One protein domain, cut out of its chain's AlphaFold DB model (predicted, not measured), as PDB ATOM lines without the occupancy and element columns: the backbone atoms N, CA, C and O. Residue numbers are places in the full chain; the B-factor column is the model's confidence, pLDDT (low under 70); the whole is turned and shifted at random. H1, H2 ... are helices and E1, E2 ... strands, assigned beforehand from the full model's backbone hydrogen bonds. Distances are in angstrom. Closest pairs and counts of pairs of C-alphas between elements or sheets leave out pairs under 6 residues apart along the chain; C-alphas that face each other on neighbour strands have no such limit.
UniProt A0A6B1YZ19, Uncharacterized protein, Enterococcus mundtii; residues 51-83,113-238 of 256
ATOM      1  N   THR A  51     230.115 120.755 144.954       63.75
ATOM      2  CA  THR A  51     229.819 119.407 145.455       63.75
ATOM      3  C   THR A  51     231.063 118.557 145.702       63.75
ATOM      4  O   THR A  51     230.944 117.492 146.309       63.75
ATOM      5  N   VAL A  52     232.241 118.996 145.252       61.62
ATOM      6  CA  VAL A  52     233.477 118.210 145.338       61.62
ATOM      7  C   VAL A  52     234.231 118.469 146.646       61.62
ATOM      8  O   VAL A  52     234.676 117.507 147.265       61.62
ATOM      9  N   ASP A  53     234.308 119.723 147.118       56.06
ATOM     10  CA  ASP A  53     235.149 120.093 148.275       56.06
ATOM     11  C   ASP A  53     234.436 120.892 149.395       56.06
ATOM     12  O   ASP A  53     234.929 120.916 150.525       56.06
ATOM     13  N   ASN A  54     233.276 121.525 149.143       54.50
ATOM     14  CA  ASN A  54     232.669 122.499 150.078       54.50
ATOM     15  C   ASN A  54     231.197 122.252 150.461       54.50
ATOM     16  O   ASN A  54     230.657 123.020 151.262       54.50
ATOM     17  N   ALA A  55     230.569 121.175 149.978       60.41
ATOM     18  CA  ALA A  55     229.175 120.840 150.299       60.41
ATOM     19  C   ALA A  55     228.891 120.866 151.813       60.41
ATOM     20  O   ALA A  55     227.948 121.501 152.280       60.41
ATOM     21  N   PHE A  56     229.791 120.279 152.609       66.38
ATOM     22  CA  PHE A  56     229.566 120.087 154.040       66.38
ATOM     23  C   PHE A  56     229.403 121.389 154.835       66.38
ATOM     24  O   PHE A  56     228.670 121.423 155.817       66.38
ATOM     25  N   GLU A  57     230.088 122.472 154.470       73.12
ATOM     26  CA  GLU A  57     230.032 123.703 155.269       73.12
ATOM     27  C   GLU A  57     228.822 124.559 154.967       73.12
ATOM     28  O   GLU A  57     228.221 125.119 155.887       73.12
ATOM     29  N   PHE A  58     228.469 124.630 153.688       80.31
ATOM     30  CA  PHE A  58     227.265 125.295 153.235       80.31
ATOM     31  C   PHE A  58     226.026 124.583 153.794       80.31
ATOM     32  O   PHE A  58     225.207 125.213 154.465       80.31
ATOM     33  N   ASP A  59     225.974 123.255 153.659       80.06
ATOM     34  CA  ASP A  59     224.875 122.432 154.173       80.06
ATOM     35  C   ASP A  59     224.766 122.531 155.697       80.06
ATOM     36  O   ASP A  59     223.673 122.678 156.240       80.06
ATOM     37  N   ASN A  60     225.891 122.520 156.420       84.25
ATOM     38  CA  ASN A  60     225.873 122.731 157.866       84.25
ATOM     39  C   ASN A  60     225.355 124.120 158.243       84.25
ATOM     40  O   ASN A  60     224.633 124.243 159.230       84.25
ATOM     41  N   CYS A  61     225.717 125.161 157.490       89.19
ATOM     42  CA  CYS A  61     225.223 126.509 157.739       89.19
ATOM     43  C   CYS A  61     223.697 126.552 157.628       89.19
ATOM     44  O   CYS A  61     223.037 126.978 158.576       89.19
ATOM     45  N   ILE A  62     223.139 126.035 156.531       88.81
ATOM     46  CA  ILE A  62     221.686 125.958 156.325       88.81
ATOM     47  C   ILE A  62     221.022 125.103 157.411       88.81
ATOM     48  O   ILE A  62     220.078 125.553 158.060       88.81
ATOM     49  N   ASN A  63     221.552 123.910 157.689       88.19
ATOM     50  CA  ASN A  63     220.991 123.003 158.691       88.19
ATOM     51  C   ASN A  63     220.924 123.646 160.083       88.19
ATOM     52  O   ASN A  63     219.890 123.578 160.751       88.19
ATOM     53  N   PHE A  64     222.002 124.298 160.530       92.00
ATOM     54  CA  PHE A  64     222.014 124.940 161.845       92.00
ATOM     55  C   PHE A  64     221.182 126.223 161.894       92.00
ATOM     56  O   PHE A  64     220.635 126.525 162.955       92.00
ATOM     57  N   LEU A  65     221.022 126.943 160.780       93.25
ATOM     58  CA  LEU A  65     220.064 128.047 160.685       93.25
ATOM     59  C   LEU A  65     218.625 127.541 160.893       93.25
ATOM     60  O   LEU A  65     217.900 128.090 161.725       93.25
ATOM     61  N   CYS A  66     218.245 126.435 160.245       90.00
ATOM     62  CA  CYS A  66     216.936 125.798 160.431       90.00
ATOM     63  C   CYS A  66     216.728 125.276 161.864       90.00
ATOM     64  O   CYS A  66     215.672 125.503 162.458       90.00
ATOM     65  N   ILE A  67     217.732 124.617 162.458       89.69
ATOM     66  CA  ILE A  67     217.674 124.146 163.857       89.69
ATOM     67  C   ILE A  67     217.459 125.317 164.822       89.69
ATOM     68  O   ILE A  67     216.716 125.191 165.802       89.69
ATOM     69  N   ILE A  68     218.097 126.460 164.566       92.44
ATOM     70  CA  ILE A  68     217.934 127.648 165.403       92.44
ATOM     71  C   ILE A  68     216.566 128.280 165.246       92.44
ATOM     72  O   ILE A  68     215.961 128.588 166.268       92.44
ATOM     73  N   TYR A  69     216.030 128.372 164.031       90.50
ATOM     74  CA  TYR A  69     214.645 128.789 163.841       90.50
ATOM     75  C   TYR A  69     213.665 127.911 164.645       90.50
ATOM     76  O   TYR A  69     212.867 128.425 165.432       90.50
ATOM     77  N   GLN A  70     213.789 126.583 164.564       84.62
ATOM     78  CA  GLN A  70     212.951 125.678 165.363       84.62
ATOM     79  C   GLN A  70     213.139 125.913 166.870       84.62
ATOM     80  O   GLN A  70     212.173 125.980 167.629       84.62
ATOM     81  N   SER A  71     214.382 126.128 167.313       88.19
ATOM     82  CA  SER A  71     214.683 126.464 168.711       88.19
ATOM     83  C   SER A  71     214.021 127.779 169.147       88.19
ATOM     84  O   SER A  71     213.527 127.854 170.272       88.19
ATOM     85  N   THR A  72     213.954 128.799 168.277       88.75
ATOM     86  CA  THR A  72     213.245 130.056 168.580       88.75
ATOM     87  C   THR A  72     211.750 129.839 168.756       88.75
ATOM     88  O   THR A  72     211.206 130.337 169.736       88.75
ATOM     89  N   VAL A  73     211.112 129.006 167.927       83.12
ATOM     90  CA  VAL A  73     209.686 128.667 168.070       83.12
ATOM     91  C   VAL A  73     209.414 128.010 169.429       83.12
ATOM     92  O   VAL A  73     208.481 128.394 170.137       83.12
ATOM     93  N   TYR A  74     210.254 127.058 169.850       76.62
ATOM     94  CA  TYR A  74     210.107 126.418 171.161       76.62
ATOM     95  C   TYR A  74     210.316 127.388 172.321       76.62
ATOM     96  O   TYR A  74     209.518 127.407 173.259       76.62
ATOM     97  N   VAL A  75     211.361 128.213 172.260       81.38
ATOM     98  CA  VAL A  75     211.663 129.180 173.318       81.38
ATOM     99  C   VAL A  75     210.607 130.286 173.393       81.38
ATOM    100  O   VAL A  75     210.245 130.696 174.493       81.38
ATOM    101  N   GLU A  76     210.052 130.731 172.266       77.38
ATOM    102  CA  GLU A  76     208.920 131.662 172.239       77.38
ATOM    103  C   GLU A  76     207.658 131.047 172.835       77.38
ATOM    104  O   GLU A  76     206.933 131.732 173.557       77.38
ATOM    105  N   ASN A  77     207.398 129.761 172.596       71.25
ATOM    106  CA  ASN A  77     206.283 129.068 173.237       71.25
ATOM    107  C   ASN A  77     206.486 128.958 174.755       71.25
ATOM    108  O   ASN A  77     205.550 129.250 175.499       71.25
ATOM    109  N   ILE A  78     207.706 128.647 175.215       70.75
ATOM    110  CA  ILE A  78     208.065 128.674 176.644       70.75
ATOM    111  C   ILE A  78     207.831 130.072 177.229       70.75
ATOM    112  O   ILE A  78     207.151 130.208 178.246       70.75
ATOM    113  N   HIS A  79     208.354 131.115 176.576       70.81
ATOM    114  CA  HIS A  79     208.235 132.506 177.023       70.81
ATOM    115  C   HIS A  79     206.774 132.958 177.118       70.81
ATOM    116  O   HIS A  79     206.356 133.542 178.114       70.81
ATOM    117  N   ASN A  80     205.980 132.627 176.098       64.31
ATOM    118  CA  ASN A  80     204.568 132.985 176.003       64.31
ATOM    119  C   ASN A  80     203.644 132.038 176.783       64.31
ATOM    120  O   ASN A  80     202.422 132.185 176.695       64.31
ATOM    121  N   LYS A  81     204.194 131.062 177.521       62.84
ATOM    122  CA  LYS A  81     203.437 130.066 178.298       62.84
ATOM    123  C   LYS A  81     202.421 129.297 177.436       62.84
ATOM    124  O   LYS A  81     201.326 128.968 177.892       62.84
ATOM    125  N   LYS A  82     202.771 129.041 176.172       51.78
ATOM    126  CA  LYS A  82     201.999 128.212 175.235       51.78
ATOM    127  C   LYS A  82     202.424 126.748 175.387       51.78
ATOM    128  O   LYS A  82     203.572 126.475 175.733       51.78
ATOM    129  N   GLU A  83     201.511 125.807 175.135       47.09
ATOM    130  CA  GLU A  83     201.851 124.377 175.128       47.09
ATOM    131  C   GLU A  83     202.986 124.106 174.132       47.09
ATOM    132  O   GLU A  83     202.939 124.524 172.974       47.09
ATOM    133  N   PRO A 113     209.008 118.933 183.935       47.00
ATOM    134  CA  PRO A 113     210.232 118.996 184.735       47.00
ATOM    135  C   PRO A 113     211.484 119.432 183.964       47.00
ATOM    136  O   PRO A 113     212.532 119.548 184.588       47.00
ATOM    137  N   ASP A 114     211.426 119.653 182.641       54.91
ATOM    138  CA  ASP A 114     212.655 119.681 181.829       54.91
ATOM    139  C   ASP A 114     212.825 120.875 180.869       54.91
ATOM    140  O   ASP A 114     213.484 120.788 179.833       54.91
ATOM    141  N   PHE A 115     212.275 122.044 181.218       63.44
ATOM    142  CA  PHE A 115     212.577 123.300 180.503       63.44
ATOM    143  C   PHE A 115     214.077 123.612 180.478       63.44
ATOM    144  O   PHE A 115     214.577 124.210 179.524       63.44
ATOM    145  N   TYR A 116     214.799 123.181 181.512       69.25
ATOM    146  CA  TYR A 116     216.244 123.322 181.592       69.25
ATOM    147  C   TYR A 116     216.957 122.594 180.447       69.25
ATOM    148  O   TYR A 116     217.846 123.183 179.831       69.25
ATOM    149  N   THR A 117     216.546 121.373 180.082       72.56
ATOM    150  CA  THR A 117     217.116 120.671 178.918       72.56
ATOM    151  C   THR A 117     216.774 121.367 177.609       72.56
ATOM    152  O   THR A 117     217.650 121.479 176.751       72.56
ATOM    153  N   TYR A 118     215.566 121.923 177.456       74.88
ATOM    154  CA  TYR A 118     215.231 122.720 176.268       74.88
ATOM    155  C   TYR A 118     216.117 123.962 176.143       74.88
ATOM    156  O   TYR A 118     216.660 124.213 175.067       74.88
ATOM    157  N   PHE A 119     216.343 124.703 177.233       80.94
ATOM    158  CA  PHE A 119     217.280 125.829 177.222       80.94
ATOM    159  C   PHE A 119     218.718 125.373 176.972       80.94
ATOM    160  O   PHE A 119     219.410 125.954 176.140       80.94
ATOM    161  N   THR A 120     219.167 124.305 177.624       83.19
ATOM    162  CA  THR A 120     220.516 123.755 177.438       83.19
ATOM    163  C   THR A 120     220.751 123.330 175.988       83.19
ATOM    164  O   THR A 120     221.802 123.640 175.412       83.19
ATOM    165  N   GLY A 121     219.758 122.683 175.372       86.06
ATOM    166  CA  GLY A 121     219.745 122.314 173.961       86.06
ATOM    167  C   GLY A 121     219.760 123.537 173.047       86.06
ATOM    168  O   GLY A 121     220.647 123.652 172.204       86.06
ATOM    169  N   ALA A 122     218.855 124.496 173.264       90.38
ATOM    170  CA  ALA A 122     218.758 125.721 172.472       90.38
ATOM    171  C   ALA A 122     220.064 126.537 172.509       90.38
ATOM    172  O   ALA A 122     220.640 126.843 171.464       90.38
ATOM    173  N   TYR A 123     220.603 126.816 173.700       92.38
ATOM    174  CA  TYR A 123     221.875 127.531 173.859       92.38
ATOM    175  C   TYR A 123     223.064 126.742 173.291       92.38
ATOM    176  O   TYR A 123     224.011 127.334 172.765       92.38
ATOM    177  N   SER A 124     223.041 125.407 173.361       90.44
ATOM    178  CA  SER A 124     224.070 124.577 172.729       90.44
ATOM    179  C   SER A 124     224.009 124.650 171.210       90.44
ATOM    180  O   SER A 124     225.051 124.885 170.594       90.44
ATOM    181  N   ASN A 125     222.818 124.546 170.620       91.25
ATOM    182  CA  ASN A 125     222.610 124.720 169.186       91.25
ATOM    183  C   ASN A 125     223.071 126.108 168.733       91.25
ATOM    184  O   ASN A 125     223.750 126.214 167.715       91.25
ATOM    185  N   LEU A 126     222.789 127.162 169.511       94.00
ATOM    186  CA  LEU A 126     223.170 128.530 169.140       94.00
ATOM    187  C   LEU A 126     224.691 128.699 169.125       94.00
ATOM    188  O   LEU A 126     225.244 129.372 168.256       94.00
ATOM    189  N   ASN A 127     225.393 128.018 170.032       92.00
ATOM    190  CA  ASN A 127     226.855 128.009 170.052       92.00
ATOM    191  C   ASN A 127     227.422 127.226 168.862       92.00
ATOM    192  O   ASN A 127     228.467 127.606 168.329       92.00
ATOM    193  N   VAL A 128     226.759 126.147 168.434       91.56
ATOM    194  CA  VAL A 128     227.158 125.428 167.219       91.56
ATOM    195  C   VAL A 128     226.932 126.302 165.987       91.56
ATOM    196  O   VAL A 128     227.887 126.483 165.233       91.56
ATOM    197  N   LEU A 129     225.758 126.933 165.840       94.38
ATOM    198  CA  LEU A 129     225.491 127.888 164.760       94.38
ATOM    199  C   LEU A 129     226.568 128.977 164.729       94.38
ATOM    200  O   LEU A 129     227.212 129.166 163.704       94.38
ATOM    201  N   TYR A 130     226.843 129.634 165.858       92.50
ATOM    202  CA  TYR A 130     227.867 130.678 165.933       92.50
ATOM    203  C   TYR A 130     229.239 130.208 165.414       92.50
ATOM    204  O   TYR A 130     229.915 130.919 164.665       92.50
ATOM    205  N   ARG A 131     229.661 128.989 165.776       90.69
ATOM    206  CA  ARG A 131     230.925 128.405 165.300       90.69
ATOM    207  C   ARG A 131     230.889 128.086 163.808       90.69
ATOM    208  O   ARG A 131     231.889 128.328 163.133       90.69
ATOM    209  N   VAL A 132     229.771 127.561 163.310       92.19
ATOM    210  CA  VAL A 132     229.561 127.259 161.888       92.19
ATOM    211  C   VAL A 132     229.619 128.541 161.060       92.19
ATOM    212  O   VAL A 132     230.438 128.620 160.148       92.19
ATOM    213  N   LEU A 133     228.879 129.585 161.449       92.38
ATOM    214  CA  LEU A 133     228.901 130.893 160.786       92.38
ATOM    215  C   LEU A 133     230.311 131.490 160.771       92.38
ATOM    216  O   LEU A 133     230.801 131.929 159.734       92.38
ATOM    217  N   LYS A 134     231.023 131.448 161.904       90.38
ATOM    218  CA  LYS A 134     232.404 131.942 161.986       90.38
ATOM    219  C   LYS A 134     233.362 131.169 161.074       90.38
ATOM    220  O   LYS A 134     234.258 131.769 160.477       90.38
ATOM    221  N   ASN A 135     233.209 129.850 160.988       89.25
ATOM    222  CA  ASN A 135     234.008 129.026 160.086       89.25
ATOM    223  C   ASN A 135     233.702 129.347 158.621       89.25
ATOM    224  O   ASN A 135     234.652 129.517 157.858       89.25
ATOM    225  N   PHE A 136     232.422 129.511 158.278       91.00
ATOM    226  CA  PHE A 136     231.976 129.908 156.945       91.00
ATOM    227  C   PHE A 136     232.584 131.252 156.530       91.00
ATOM    228  O   PHE A 136     233.248 131.328 155.504       91.00
ATOM    229  N   VAL A 137     232.472 132.292 157.370       90.94
ATOM    230  CA  VAL A 137     233.091 133.614 157.124       90.94
ATOM    231  C   VAL A 137     234.580 133.480 156.809       90.94
ATOM    232  O   VAL A 137     235.069 134.069 155.847       90.94
ATOM    233  N   ARG A 138     235.302 132.677 157.602       88.94
ATOM    234  CA  ARG A 138     236.744 132.475 157.426       88.94
ATOM    235  C   ARG A 138     237.074 131.757 156.118       88.94
ATOM    236  O   ARG A 138     238.000 132.177 155.438       88.94
ATOM    237  N   LYS A 139     236.385 130.663 155.796       87.44
ATOM    238  CA  LYS A 139     236.702 129.848 154.613       87.44
ATOM    239  C   LYS A 139     236.233 130.476 153.308       87.44
ATOM    240  O   LYS A 139     236.924 130.361 152.304       87.44
ATOM    241  N   SER A 140     235.142 131.229 153.359       87.94
ATOM    242  CA  SER A 140     234.652 132.037 152.245       87.94
ATOM    243  C   SER A 140     235.418 133.357 152.069       87.94
ATOM    244  O   SER A 140     235.029 134.172 151.238       87.94
ATOM    245  N   ASN A 141     236.495 133.587 152.837       88.62
ATOM    246  CA  ASN A 141     237.332 134.793 152.799       88.62
ATOM    247  C   ASN A 141     236.536 136.108 152.915       88.62
ATOM    248  O   ASN A 141     236.866 137.104 152.271       88.62
ATOM    249  N   LEU A 142     235.486 136.122 153.741       90.88
ATOM    250  CA  LEU A 142     234.663 137.309 153.952       90.88
ATOM    251  C   LEU A 142     235.324 138.259 154.959       90.88
ATOM    252  O   LEU A 142     235.859 137.848 155.992       90.88
ATOM    253  N   THR A 143     235.237 139.556 154.679       87.19
ATOM    254  CA  THR A 143     235.731 140.615 155.561       87.19
ATOM    255  C   THR A 143     234.804 140.764 156.761       87.19
ATOM    256  O   THR A 143     233.618 141.050 156.598       87.19
ATOM    257  N   PHE A 144     235.349 140.627 157.969       79.88
ATOM    258  CA  PHE A 144     234.633 140.833 159.227       79.88
ATOM    259  C   PHE A 144     235.459 141.712 160.164       79.88
ATOM    260  O   PHE A 144     236.648 141.463 160.381       79.88
ATOM    261  N   ASP A 145     234.818 142.723 160.749       67.25
ATOM    262  CA  ASP A 145     235.444 143.521 161.794       67.25
ATOM    263  C   ASP A 145     235.453 142.690 163.074       67.25
ATOM    264  O   ASP A 145     234.405 142.258 163.543       67.25
ATOM    265  N   LYS A 146     236.632 142.448 163.660       60.19
ATOM    266  CA  LYS A 146     236.741 141.775 164.964       60.19
ATOM    267  C   LYS A 146     236.130 142.663 166.055       60.19
ATOM    268  O   LYS A 146     236.862 143.310 166.804       60.19
ATOM    269  N   SER A 147     234.809 142.689 166.180       54.97
ATOM    270  CA  SER A 147     234.160 143.274 167.343       54.97
ATOM    271  C   SER A 147     234.334 142.306 168.518       54.97
ATOM    272  O   SER A 147     234.096 141.098 168.424       54.97
ATOM    273  N   ARG A 148     234.838 142.817 169.649       55.69
ATOM    274  CA  ARG A 148     234.738 142.098 170.922       55.69
ATOM    275  C   ARG A 148     233.284 142.172 171.338       55.69
ATOM    276  O   ARG A 148     232.884 143.122 172.002       55.69
ATOM    277  N   ASN A 149     232.504 141.194 170.907       66.00
ATOM    278  CA  ASN A 149     231.104 141.191 171.243       66.00
ATOM    279  C   ASN A 149     230.918 140.663 172.677       66.00
ATOM    280  O   ASN A 149     230.985 139.456 172.931       66.00
ATOM    281  N   GLU A 150     230.755 141.579 173.636       72.25
ATOM    282  CA  GLU A 150     230.498 141.255 175.046       72.25
ATOM    283  C   GLU A 150     229.250 140.377 175.209       72.25
ATOM    284  O   GLU A 150     229.220 139.518 176.091       72.25
ATOM    285  N   VAL A 151     228.287 140.506 174.295       75.50
ATOM    286  CA  VAL A 151     227.086 139.675 174.222       75.50
ATOM    287  C   VAL A 151     227.451 138.212 173.983       75.50
ATOM    288  O   VAL A 151     226.987 137.340 174.711       75.50
ATOM    289  N   ILE A 152     228.350 137.927 173.037       77.56
ATOM    290  CA  ILE A 152     228.809 136.556 172.754       77.56
ATOM    291  C   ILE A 152     229.566 135.980 173.958       77.56
ATOM    292  O   ILE A 152     229.441 134.795 174.267       77.56
ATOM    293  N   SER A 153     230.333 136.812 174.666       80.81
ATOM    294  CA  SER A 153     231.022 136.399 175.893       80.81
ATOM    295  C   SER A 153     230.038 136.044 177.011       80.81
ATOM    296  O   SER A 153     230.217 135.023 177.673       80.81
ATOM    297  N   GLU A 154     229.002 136.863 177.222       83.94
ATOM    298  CA  GLU A 154     227.937 136.597 178.199       83.94
ATOM    299  C   GLU A 154     227.151 135.332 177.817       83.94
ATOM    300  O   GLU A 154     226.953 134.456 178.655       83.94
ATOM    301  N   PHE A 155     226.814 135.168 176.535       87.38
ATOM    302  CA  PHE A 155     226.174 133.973 175.987       87.38
ATOM    303  C   PHE A 155     226.974 132.686 176.259       87.38
ATOM    304  O   PHE A 155     226.432 131.719 176.800       87.38
ATOM    305  N   ILE A 156     228.269 132.662 175.915       85.94
ATOM    306  CA  ILE A 156     229.140 131.495 176.148       85.94
ATOM    307  C   ILE A 156     229.225 131.190 177.644       85.94
ATOM    308  O   ILE A 156     229.244 130.020 178.037       85.94
ATOM    309  N   PHE A 157     229.273 132.233 178.474       85.56
ATOM    310  CA  PHE A 157     229.290 132.081 179.918       85.56
ATOM    311  C   PHE A 157     227.997 131.440 180.431       85.56
ATOM    312  O   PHE A 157     228.077 130.428 181.119       85.56
ATOM    313  N   ILE A 158     226.825 131.959 180.051       84.62
ATOM    314  CA  ILE A 158     225.518 131.393 180.421       84.62
ATOM    315  C   ILE A 158     225.437 129.927 179.999       84.62
ATOM    316  O   ILE A 158     225.186 129.057 180.827       84.62
ATOM    317  N   ARG A 159     225.745 129.614 178.737       85.31
ATOM    318  CA  ARG A 159     225.730 128.229 178.252       85.31
ATOM    319  C   ARG A 159     226.613 127.322 179.112       85.31
ATOM    320  O   ARG A 159     226.165 126.285 179.580       85.31
ATOM    321  N   ASN A 160     227.879 127.685 179.297       82.88
ATOM    322  CA  ASN A 160     228.833 126.780 179.931       82.88
ATOM    323  C   ASN A 160     228.647 126.703 181.443       82.88
ATOM    324  O   ASN A 160     228.724 125.617 181.994       82.88
ATOM    325  N   LYS A 161     228.442 127.847 182.095       78.12
ATOM    326  CA  LYS A 161     228.503 127.977 183.550       78.12
ATOM    327  C   LYS A 161     227.127 127.963 184.198       78.12
ATOM    328  O   LYS A 161     227.045 127.579 185.346       78.12
ATOM    329  N   LEU A 162     226.057 128.348 183.500       76.38
ATOM    330  CA  LEU A 162     224.696 128.278 184.051       76.38
ATOM    331  C   LEU A 162     223.940 127.020 183.592       76.38
ATOM    332  O   LEU A 162     223.175 126.459 184.372       76.38
ATOM    333  N   LEU A 163     224.150 126.569 182.348       77.88
ATOM    334  CA  LEU A 163     223.336 125.503 181.738       77.88
ATOM    335  C   LEU A 163     224.013 124.125 181.645       77.88
ATOM    336  O   LEU A 163     223.339 123.110 181.729       77.88
ATOM    337  N   ILE A 164     225.329 124.059 181.427       77.00
ATOM    338  CA  ILE A 164     226.027 122.770 181.237       77.00
ATOM    339  C   ILE A 164     226.768 122.341 182.497       77.00
ATOM    340  O   ILE A 164     226.665 121.187 182.900       77.00
ATOM    341  N   HIS A 165     227.506 123.275 183.096       74.69
ATOM    342  CA  HIS A 165     228.265 123.083 184.327       74.69
ATOM    343  C   HIS A 165     227.797 124.086 185.390       74.69
ATOM    344  O   HIS A 165     228.562 124.991 185.744       74.69
ATOM    345  N   PRO A 166     226.536 124.004 185.864       68.44
ATOM    346  CA  PRO A 166     226.020 124.896 186.904       68.44
ATOM    347  C   PRO A 166     226.904 124.916 188.164       68.44
ATOM    348  O   PRO A 166     227.042 125.960 188.800       68.44
ATOM    349  N   GLU A 167     227.573 123.806 188.485       63.81
ATOM    350  CA  GLU A 167     228.556 123.680 189.567       63.81
ATOM    351  C   GLU A 167     229.696 124.703 189.486       63.81
ATOM    352  O   GLU A 167     230.147 125.212 190.513       63.81
ATOM    353  N   ASP A 168     230.114 125.076 188.277       65.94
ATOM    354  CA  ASP A 168     231.176 126.055 188.088       65.94
ATOM    355  C   ASP A 168     230.703 127.484 188.382       65.94
ATOM    356  O   ASP A 168     231.509 128.325 188.772       65.94
ATOM    357  N   ASN A 169     229.416 127.796 188.174       63.94
ATOM    358  CA  ASN A 169     228.863 129.083 188.604       63.94
ATOM    359  C   ASN A 169     228.677 129.127 190.120       63.94
ATOM    360  O   ASN A 169     228.929 130.162 190.730       63.94
ATOM    361  N   LEU A 170     228.318 127.995 190.730       60.28
ATOM    362  CA  LEU A 170     228.222 127.859 192.184       60.28
ATOM    363  C   LEU A 170     229.581 128.070 192.864       60.28
ATOM    364  O   LEU A 170     229.651 128.739 193.890       60.28
ATOM    365  N   ALA A 171     230.671 127.591 192.259       59.19
ATOM    366  CA  ALA A 171     232.027 127.852 192.742       59.19
ATOM    367  C   ALA A 171     232.421 129.343 192.690       59.19
ATOM    368  O   ALA A 171     233.304 129.761 193.428       59.19
ATOM    369  N   LEU A 172     231.773 130.156 191.845       60.72
ATOM    370  CA  LEU A 172     231.988 131.609 191.788       60.72
ATOM    371  C   LEU A 172     231.187 132.380 192.845       60.72
ATOM    372  O   LEU A 172     231.355 133.593 192.957       60.72
ATOM    373  N   ALA A 173     230.286 131.712 193.569       57.19
ATOM    374  CA  ALA A 173     229.396 132.370 194.510       57.19
ATOM    375  C   ALA A 173     230.059 132.680 195.863       57.19
ATOM    376  O   ALA A 173     229.495 133.498 196.579       57.19
ATOM    377  N   ASP A 174     231.197 132.055 196.217       52.50
ATOM    378  CA  ASP A 174     231.997 132.205 197.465       52.50
ATOM    379  C   ASP A 174     231.219 132.280 198.809       52.50
ATOM    380  O   ASP A 174     231.810 132.441 199.876       52.50
ATOM    381  N   TYR A 175     229.898 132.101 198.796       50.06
ATOM    382  CA  TYR A 175     228.992 132.258 199.925       50.06
ATOM    383  C   TYR A 175     228.189 130.973 200.121       50.06
ATOM    384  O   TYR A 175     227.257 130.669 199.379       50.06
ATOM    385  N   PHE A 176     228.543 130.248 201.182       46.19
ATOM    386  CA  PHE A 176     227.891 129.026 201.662       46.19
ATOM    387  C   PHE A 176     226.477 129.246 202.247       46.19
ATOM    388  O   PHE A 176     225.850 128.284 202.683       46.19
ATOM    389  N   ASP A 177     225.961 130.482 202.252       46.53
ATOM    390  CA  ASP A 177     224.730 130.851 202.970       46.53
ATOM    391  C   ASP A 177     223.442 130.793 202.132       46.53
ATOM    392  O   ASP A 177     222.352 130.926 202.688       46.53
ATOM    393  N   ASN A 178     223.520 130.560 200.816       44.66
ATOM    394  CA  ASN A 178     222.332 130.272 200.007       44.66
ATOM    395  C   ASN A 178     222.354 128.806 199.558       44.66
ATOM    396  O   ASN A 178     223.255 128.421 198.809       44.66
ATOM    397  N   PRO A 179     221.390 127.966 199.986       43.06
ATOM    398  CA  PRO A 179     221.327 126.590 199.521       43.06
ATOM    399  C   PRO A 179     221.192 126.566 197.996       43.06
ATOM    400  O   PRO A 179     220.435 127.345 197.421       43.06
ATOM    401  N   ILE A 180     221.904 125.625 197.365       41.84
ATOM    402  CA  ILE A 180     221.941 125.318 195.917       41.84
ATOM    403  C   ILE A 180     220.550 125.378 195.254       41.84
ATOM    404  O   ILE A 180     220.420 125.748 194.088       41.84
ATOM    405  N   ILE A 181     219.513 125.046 196.023       41.56
ATOM    406  CA  ILE A 181     218.104 125.023 195.630       41.56
ATOM    407  C   ILE A 181     217.607 126.433 195.228       41.56
ATOM    408  O   ILE A 181     216.903 126.549 194.236       41.56
ATOM    409  N   GLY A 182     218.074 127.511 195.873       42.31
ATOM    410  CA  GLY A 182     217.617 128.890 195.633       42.31
ATOM    411  C   GLY A 182     218.284 129.647 194.473       42.31
ATOM    412  O   GLY A 182     217.865 130.755 194.148       42.31
ATOM    413  N   MET A 183     219.342 129.108 193.849       40.97
ATOM    414  CA  MET A 183     220.051 129.795 192.747       40.97
ATOM    415  C   MET A 183     219.489 129.448 191.360       40.97
ATOM    416  O   MET A 183     219.508 130.287 190.463       40.97
ATOM    417  N   ASN A 184     218.934 128.241 191.222       46.88
ATOM    418  CA  ASN A 184     218.243 127.752 190.024       46.88
ATOM    419  C   ASN A 184     216.744 127.527 190.282       46.88
ATOM    420  O   ASN A 184     216.090 126.771 189.563       46.88
ATOM    421  N   GLU A 185     216.202 128.147 191.331       44.16
ATOM    422  CA  GLU A 185     214.781 128.086 191.650       44.16
ATOM    423  C   GLU A 185     214.007 128.845 190.567       44.16
ATOM    424  O   GLU A 185     213.937 130.071 190.533       44.16
ATOM    425  N   MET A 186     213.443 128.085 189.634       48.16
ATOM    426  CA  MET A 186     212.440 128.568 188.700       48.16
ATOM    427  C   MET A 186     211.189 128.894 189.541       48.16
ATOM    428  O   MET A 186     210.388 128.005 189.830       48.16
ATOM    429  N   ASP A 187     211.048 130.137 190.019       45.22
ATOM    430  CA  ASP A 187     209.970 130.536 190.944       45.22
ATOM    431  C   ASP A 187     208.616 130.709 190.218       45.22
ATOM    432  O   ASP A 187     208.025 131.788 190.112       45.22
ATOM    433  N   TRP A 188     208.100 129.598 189.685       42.44
ATOM    434  CA  TRP A 188     206.750 129.493 189.118       42.44
ATOM    435  C   TRP A 188     205.663 129.570 190.204       42.44
ATOM    436  O   TRP A 188     204.515 129.928 189.934       42.44
ATOM    437  N   GLY A 189     206.017 129.216 191.444       37.12
ATOM    438  CA  GLY A 189     205.102 129.138 192.579       37.12
ATOM    439  C   GLY A 189     204.655 130.504 193.106       37.12
ATOM    440  O   GLY A 189     203.466 130.669 193.400       37.12
ATOM    441  N   ARG A 190     205.564 131.488 193.203       37.47
ATOM    442  CA  ARG A 190     205.199 132.879 193.536       37.47
ATOM    443  C   ARG A 190     204.468 133.572 192.394       37.47
ATOM    444  O   ARG A 190     203.441 134.211 192.604       37.47
ATOM    445  N   SER A 191     204.922 133.357 191.167       39.94
ATOM    446  CA  SER A 191     204.407 134.055 189.987       39.94
ATOM    447  C   SER A 191     202.977 133.657 189.577       39.94
ATOM    448  O   SER A 191     202.242 134.464 189.013       39.94
ATOM    449  N   LEU A 192     202.501 132.462 189.947       40.66
ATOM    450  CA  LEU A 192     201.081 132.093 189.811       40.66
ATOM    451  C   LEU A 192     200.170 132.709 190.889       40.66
ATOM    452  O   LEU A 192     198.957 132.785 190.678       40.66
ATOM    453  N   LYS A 193     200.718 133.106 192.047       39.44
ATOM    454  CA  LYS A 193     199.949 133.648 193.181       39.44
ATOM    455  C   LYS A 193     199.811 135.168 193.145       39.44
ATOM    456  O   LYS A 193     198.740 135.655 193.498       39.44
ATOM    457  N   ASP A 194     200.832 135.877 192.667       40.25
ATOM    458  CA  ASP A 194     200.900 137.342 192.781       40.25
ATOM    459  C   ASP A 194     200.552 138.093 191.482       40.25
ATOM    460  O   ASP A 194     200.561 139.320 191.444       40.25
ATOM    461  N   GLY A 195     200.185 137.380 190.408       37.69
ATOM    462  CA  GLY A 195     199.849 138.004 189.121       37.69
ATOM    463  C   GLY A 195     201.049 138.640 188.413       37.69
ATOM    464  O   GLY A 195     200.864 139.361 187.435       37.69
ATOM    465  N   GLU A 196     202.262 138.366 188.895       40.44
ATOM    466  CA  GLU A 196     203.513 138.793 188.285       40.44
ATOM    467  C   GLU A 196     203.865 137.890 187.096       40.44
ATOM    468  O   GLU A 196     203.668 136.669 187.119       40.44
ATOM    469  N   ASP A 197     204.387 138.498 186.030       42.78
ATOM    470  CA  ASP A 197     204.868 137.790 184.850       42.78
ATOM    471  C   ASP A 197     205.939 136.769 185.252       42.78
ATOM    472  O   ASP A 197     207.096 137.116 185.470       42.78
ATOM    473  N   ALA A 198     205.542 135.494 185.365       46.31
ATOM    474  CA  ALA A 198     206.462 134.369 185.537       46.31
ATOM    475  C   ALA A 198     207.478 134.340 184.382       46.31
ATOM    476  O   ALA A 198     207.209 133.747 183.335       46.31
ATOM    477  N   GLY A 199     208.595 135.044 184.532       49.97
ATOM    478  CA  GLY A 199     209.714 134.998 183.607       49.97
ATOM    479  C   GLY A 199     210.551 133.750 183.865       49.97
ATOM    480  O   GLY A 199     210.574 133.219 184.976       49.97
ATOM    481  N   THR A 200     211.291 133.292 182.855       60.84
ATOM    482  CA  THR A 200     212.316 132.257 183.041       60.84
ATOM    483  C   THR A 200     213.562 132.871 183.673       60.84
ATOM    484  O   THR A 200     214.621 132.889 183.054       60.84
ATOM    485  N   ILE A 201     213.399 133.465 184.859       67.81
ATOM    486  CA  ILE A 201     214.429 134.232 185.557       67.81
ATOM    487  C   ILE A 201     215.345 133.269 186.310       67.81
ATOM    488  O   ILE A 201     214.891 132.510 187.159       67.81
ATOM    489  N   TYR A 202     216.636 133.319 185.996       69.94
ATOM    490  CA  TYR A 202     217.697 132.574 186.666       69.94
ATOM    491  C   TYR A 202     218.680 133.546 187.306       69.94
ATOM    492  O   TYR A 202     218.902 134.649 186.795       69.94
ATOM    493  N   HIS A 203     219.311 133.116 188.392       72.50
ATOM    494  CA  HIS A 203     220.345 133.880 189.074       72.50
ATOM    495  C   HIS A 203     221.720 133.291 188.756       72.50
ATOM    496  O   HIS A 203     221.912 132.079 188.807       72.50
ATOM    497  N   TYR A 204     222.697 134.138 188.433       70.69
ATOM    498  CA  TYR A 204     224.053 133.684 188.120       70.69
ATOM    499  C   TYR A 204     225.105 134.731 188.478       70.69
ATOM    500  O   TYR A 204     224.831 135.931 188.499       70.69
ATOM    501  N   TYR A 205     226.335 134.289 188.734       72.25
ATOM    502  CA  TYR A 205     227.471 135.181 188.959       72.25
ATOM    503  C   TYR A 205     228.288 135.361 187.685       72.25
ATOM    504  O   TYR A 205     228.700 134.380 187.071       72.25
ATOM    505  N   TYR A 206     228.558 136.607 187.294       75.81
ATOM    506  CA  TYR A 206     229.422 136.931 186.158       75.81
ATOM    507  C   TYR A 206     230.313 138.123 186.485       75.81
ATOM    508  O   TYR A 206     229.829 139.174 186.908       75.81
ATOM    509  N   LYS A 207     231.630 137.958 186.291       76.81
ATOM    510  CA  LYS A 207     232.650 138.958 186.659       76.81
ATOM    511  C   LYS A 207     232.492 139.450 188.117       76.81
ATOM    512  O   LYS A 207     232.558 140.648 188.370       76.81
ATOM    513  N   GLY A 208     232.229 138.530 189.051       70.69
ATOM    514  CA  GLY A 208     232.109 138.815 190.490       70.69
ATOM    515  C   GLY A 208     230.788 139.445 190.947       70.69
ATOM    516  O   GLY A 208     230.650 139.747 192.124       70.69
ATOM    517  N   ASN A 209     229.812 139.638 190.054       73.44
ATOM    518  CA  ASN A 209     228.525 140.248 190.396       73.44
ATOM    519  C   ASN A 209     227.379 139.251 190.218       73.44
ATOM    520  O   ASN A 209     227.336 138.553 189.199       73.44
ATOM    521  N   LYS A 210     226.433 139.235 191.167       77.94
ATOM    522  CA  LYS A 210     225.148 138.543 191.007       77.94
ATOM    523  C   LYS A 210     224.337 139.250 189.920       77.94
ATOM    524  O   LYS A 210     224.224 140.476 189.919       77.94
ATOM    525  N   LYS A 211     223.782 138.471 189.003       80.38
ATOM    526  CA  LYS A 211     222.922 138.919 187.914       80.38
ATOM    527  C   LYS A 211     221.674 138.053 187.839       80.38
ATOM    528  O   LYS A 211     221.719 136.868 188.165       80.38
ATOM    529  N   ASP A 212     220.619 138.650 187.301       76.94
ATOM    530  CA  ASP A 212     219.351 137.988 187.028       76.94
ATOM    531  C   ASP A 212     219.128 137.960 185.517       76.94
ATOM    532  O   ASP A 212     219.491 138.906 184.804       76.94
ATOM    533  N   ILE A 213     218.573 136.863 185.008       78.62
ATOM    534  CA  ILE A 213     218.407 136.681 183.571       78.62
ATOM    535  C   ILE A 213     217.143 135.925 183.204       78.62
ATOM    536  O   ILE A 213     216.957 134.797 183.630       78.62
ATOM    537  N   ASP A 214     216.329 136.512 182.331       81.25
ATOM    538  CA  ASP A 214     215.280 135.782 181.622       81.25
ATOM    539  C   ASP A 214     215.899 135.004 180.448       81.25
ATOM    540  O   ASP A 214     216.247 135.596 179.418       81.25
ATOM    541  N   LEU A 215     216.083 133.688 180.615       81.56
ATOM    542  CA  LEU A 215     216.773 132.841 179.636       81.56
ATOM    543  C   LEU A 215     216.101 132.849 178.269       81.56
ATOM    544  O   LEU A 215     216.813 132.846 177.262       81.56
ATOM    545  N   ALA A 216     214.768 132.870 178.218       82.88
ATOM    546  CA  ALA A 216     214.032 132.885 176.963       82.88
ATOM    547  C   ALA A 216     214.241 134.200 176.213       82.88
ATOM    548  O   ALA A 216     214.686 134.205 175.062       82.88
ATOM    549  N   LYS A 217     214.016 135.331 176.891       85.19
ATOM    550  CA  LYS A 217     214.228 136.661 176.309       85.19
ATOM    551  C   LYS A 217     215.667 136.839 175.825       85.19
ATOM    552  O   LYS A 217     215.896 137.367 174.737       85.19
ATOM    553  N   LYS A 218     216.640 136.375 176.612       88.50
ATOM    554  CA  LYS A 218     218.060 136.476 176.263       88.50
ATOM    555  C   LYS A 218     218.473 135.541 175.141       88.50
ATOM    556  O   LYS A 218     219.222 135.979 174.280       88.50
ATOM    557  N   PHE A 219     217.938 134.324 175.080       91.06
ATOM    558  CA  PHE A 219     218.170 133.423 173.952       91.06
ATOM    559  C   PHE A 219     217.731 134.055 172.627       91.06
ATOM    560  O   PHE A 219     218.493 134.062 171.659       91.06
ATOM    561  N   LEU A 220     216.523 134.624 172.599       90.19
ATOM    562  CA  LEU A 220     215.962 135.256 171.403       90.19
ATOM    563  C   LEU A 220     216.780 136.493 171.005       90.19
ATOM    564  O   LEU A 220     217.129 136.643 169.839       90.19
ATOM    565  N   SER A 221     217.196 137.305 171.982       90.25
ATOM    566  CA  SER A 221     218.097 138.443 171.755       90.25
ATOM    567  C   SER A 221     219.470 138.024 171.212       90.25
ATOM    568  O   SER A 221     219.954 138.632 170.263       90.25
ATOM    569  N   TYR A 222     220.093 136.980 171.768       91.88
ATOM    570  CA  TYR A 222     221.372 136.464 171.271       91.88
ATOM    571  C   TYR A 222     221.250 135.899 169.858       91.88
ATOM    572  O   TYR A 222     222.157 136.072 169.044       91.88
ATOM    573  N   THR A 223     220.131 135.242 169.564       93.38
ATOM    574  CA  THR A 223     219.844 134.703 168.234       93.38
ATOM    575  C   THR A 223     219.715 135.826 167.211       93.38
ATOM    576  O   THR A 223     220.407 135.794 166.197       93.38
ATOM    577  N   GLU A 224     218.897 136.843 167.499       92.69
ATOM    578  CA  GLU A 224     218.758 138.036 166.657       92.69
ATOM    579  C   GLU A 224     220.126 138.670 166.375       92.69
ATOM    580  O   GLU A 224     220.487 138.887 165.220       92.69
ATOM    581  N   GLU A 225     220.923 138.902 167.418       91.06
ATOM    582  CA  GLU A 225     222.212 139.571 167.282       91.06
ATOM    583  C   GLU A 225     223.215 138.775 166.438       91.06
ATOM    584  O   GLU A 225     223.880 139.345 165.572       91.06
ATOM    585  N   ILE A 226     223.303 137.456 166.641       92.12
ATOM    586  CA  ILE A 226     224.183 136.582 165.853       92.12
ATOM    587  C   ILE A 226     223.774 136.581 164.375       92.12
ATOM    588  O   ILE A 226     224.641 136.685 163.501       92.12
ATOM    589  N   LEU A 227     222.474 136.479 164.087       94.31
ATOM    590  CA  LEU A 227     221.964 136.446 162.715       94.31
ATOM    591  C   LEU A 227     222.149 137.795 162.009       94.31
ATOM    592  O   LEU A 227     222.634 137.824 160.879       94.31
ATOM    593  N   PHE A 228     221.851 138.916 162.677       93.25
ATOM    594  CA  PHE A 228     222.075 140.246 162.106       93.25
ATOM    595  C   PHE A 228     223.550 140.552 161.888       93.25
ATOM    596  O   PHE A 228     223.896 141.174 160.884       93.25
ATOM    597  N   GLU A 229     224.430 140.126 162.790       91.44
ATOM    598  CA  GLU A 229     225.862 140.316 162.590       91.44
ATOM    599  C   GLU A 229     226.355 139.533 161.370       91.44
ATOM    600  O   GLU A 229     227.091 140.071 160.544       91.44
ATOM    601  N   PHE A 230     225.891 138.294 161.190       93.75
ATOM    602  CA  PHE A 230     226.216 137.522 159.995       93.75
ATOM    603  C   PHE A 230     225.655 138.159 158.717       93.75
ATOM    604  O   PHE A 230     226.368 138.290 157.724       93.75
ATOM    605  N   LEU A 231     224.416 138.644 158.757       94.44
ATOM    606  CA  LEU A 231     223.789 139.359 157.649       94.44
ATOM    607  C   LEU A 231     224.565 140.629 157.271       94.44
ATOM    608  O   LEU A 231     224.816 140.874 156.093       94.44
ATOM    609  N   ARG A 232     225.035 141.403 158.258       92.25
ATOM    610  CA  ARG A 232     225.913 142.562 158.028       92.25
ATOM    611  C   ARG A 232     227.216 142.169 157.341       92.25
ATOM    612  O   ARG A 232     227.655 142.889 156.447       92.25
ATOM    613  N   ILE A 233     227.825 141.045 157.727       93.50
ATOM    614  CA  ILE A 233     229.028 140.523 157.059       93.50
ATOM    615  C   ILE A 233     228.726 140.231 155.592       93.50
ATOM    616  O   ILE A 233     229.474 140.682 154.727       93.50
ATOM    617  N   LEU A 234     227.641 139.511 155.305       94.69
ATOM    618  CA  LEU A 234     227.248 139.180 153.935       94.69
ATOM    619  C   LEU A 234     227.069 140.450 153.088       94.69
ATOM    620  O   LEU A 234     227.729 140.596 152.058       94.69
ATOM    621  N   LEU A 235     226.277 141.410 153.571       93.44
ATOM    622  CA  LEU A 235     226.002 142.656 152.850       93.44
ATOM    623  C   LEU A 235     227.258 143.525 152.661       93.44
ATOM    624  O   LEU A 235     227.466 144.066 151.577       93.44
ATOM    625  N   LYS A 236     228.139 143.618 153.669       93.19
ATOM    626  CA  LYS A 236     229.421 144.349 153.568       93.19
ATOM    627  C   LYS A 236     230.357 143.746 152.515       93.19
ATOM    628  O   LYS A 236     231.195 144.455 151.973       93.19
ATOM    629  N   ASN A 237     230.219 142.451 152.233       94.75
ATOM    630  CA  ASN A 237     230.975 141.740 151.202       94.75
ATOM    631  C   ASN A 237     230.179 141.595 149.888       94.75
ATOM    632  O   ASN A 237     230.414 140.654 149.129       94.75
ATOM    633  N   GLU A 238     229.229 142.505 149.639       93.75
ATOM    634  CA  GLU A 238     228.439 142.605 148.401       93.75
ATOM    635  C   GLU A 238     227.590 141.360 148.082       93.75
ATOM    636  O   GLU A 238     227.175 141.146 146.944       93.75
TER     637      GLU A 238
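This is residues 51 to 83 and 113 to 238 of the 256 residues of an uncharacterized protein of Enterococcus mundtii (UniProt A0A6B1YZ19). Three long helices, H1, H2 and H6, stand side by side in an elongated bundle, and a shorter fourth, H3, packs slantwise on residues 116 to 127 of H2. Near the end of the bundle where H2 and H6 begin, the strand hairpin E1 E2 crosses, and the winding stretch 166 to 200, with the tiny helices H4 and H5, makes a loose fringe beyond it. The printed part has 159 residues, with six named helices and two named strands in the order H1 H2 H3 H4 H5 E1 E2 H6; the sheet, E1 - E2, is antiparallel and the class is mostly helix. The whole is only just compact, close to loose, with a radius of gyration of the C-alphas of 18.0 A, and spans 57 by 37 by 26 A.

H1, residues 55 to 79, touches H2, residues 115 to 139, closest at the C-alphas of Phe 64 and Leu 129, 5.4 A apart, at a shallow tilt of 31 degrees, opposite ways. H2 forms a helical hairpin with H3, residues 150 to 164: the C-alphas of Thr 120 and Leu 163 are closest, 5.4 A apart, at a steep tilt of 44 degrees. H3 touches H4, residues 167 to 170, only at the corner, closest at the C-alphas of Lys 161 and Asn 169, 5.2 A apart. H5, residues 188 to 191, touches no helix. E1, residues 201 to 206, and E2, residues 209 to 214, form a hairpin; N 204 and O 211 are 2.9 A apart, and N 211 and O 204 2.8 A, within hydrogen-bond range. H6, residues 215 to 236, touches H2 at a shallow tilt of 12 degrees, the same way, closest at the C-alphas of Tyr 130 and Ile 226, 7.0 A apart. With residues 216 to 223 alone, H6 touches residues 68 to 79 of H1, closest at the C-alphas of Val 75 and Ala 216, 5.7 A apart. H1, H2, H3 and H6 form an up and down bundle, each running against the one before it in the chain. Every O i to N i+4 pair is within hydrogen-bond range in H1, H2 and H6, and 10 of 11 are in H3; H4 and H5 are too short for such a pair.

H1 begins at C-alpha 55, (229.175, 120.840, 150.299), and is 35.9 A long; H2 is 36.0 A, H3 20.0 A. E1 begins at C-alpha 201, (214.429, 134.232, 185.557), and is 15.2 A long; E2 is 16.5 A. H6, 31.2 A long, ends at C-alpha 236, (229.421, 144.349, 153.568).

The two C-alphas farthest apart, those of Val 52 and Asp 194, are 60.6 A apart. Residues 84 to 112 are not printed, and C-alphas 83 and 113 are 13.8 A apart across this cut. The link from H4 to H5, 17 residues, is long. The mean pLDDT of the printed part is 73.8, and 56 residues are under 70, among them residues 166 to 202.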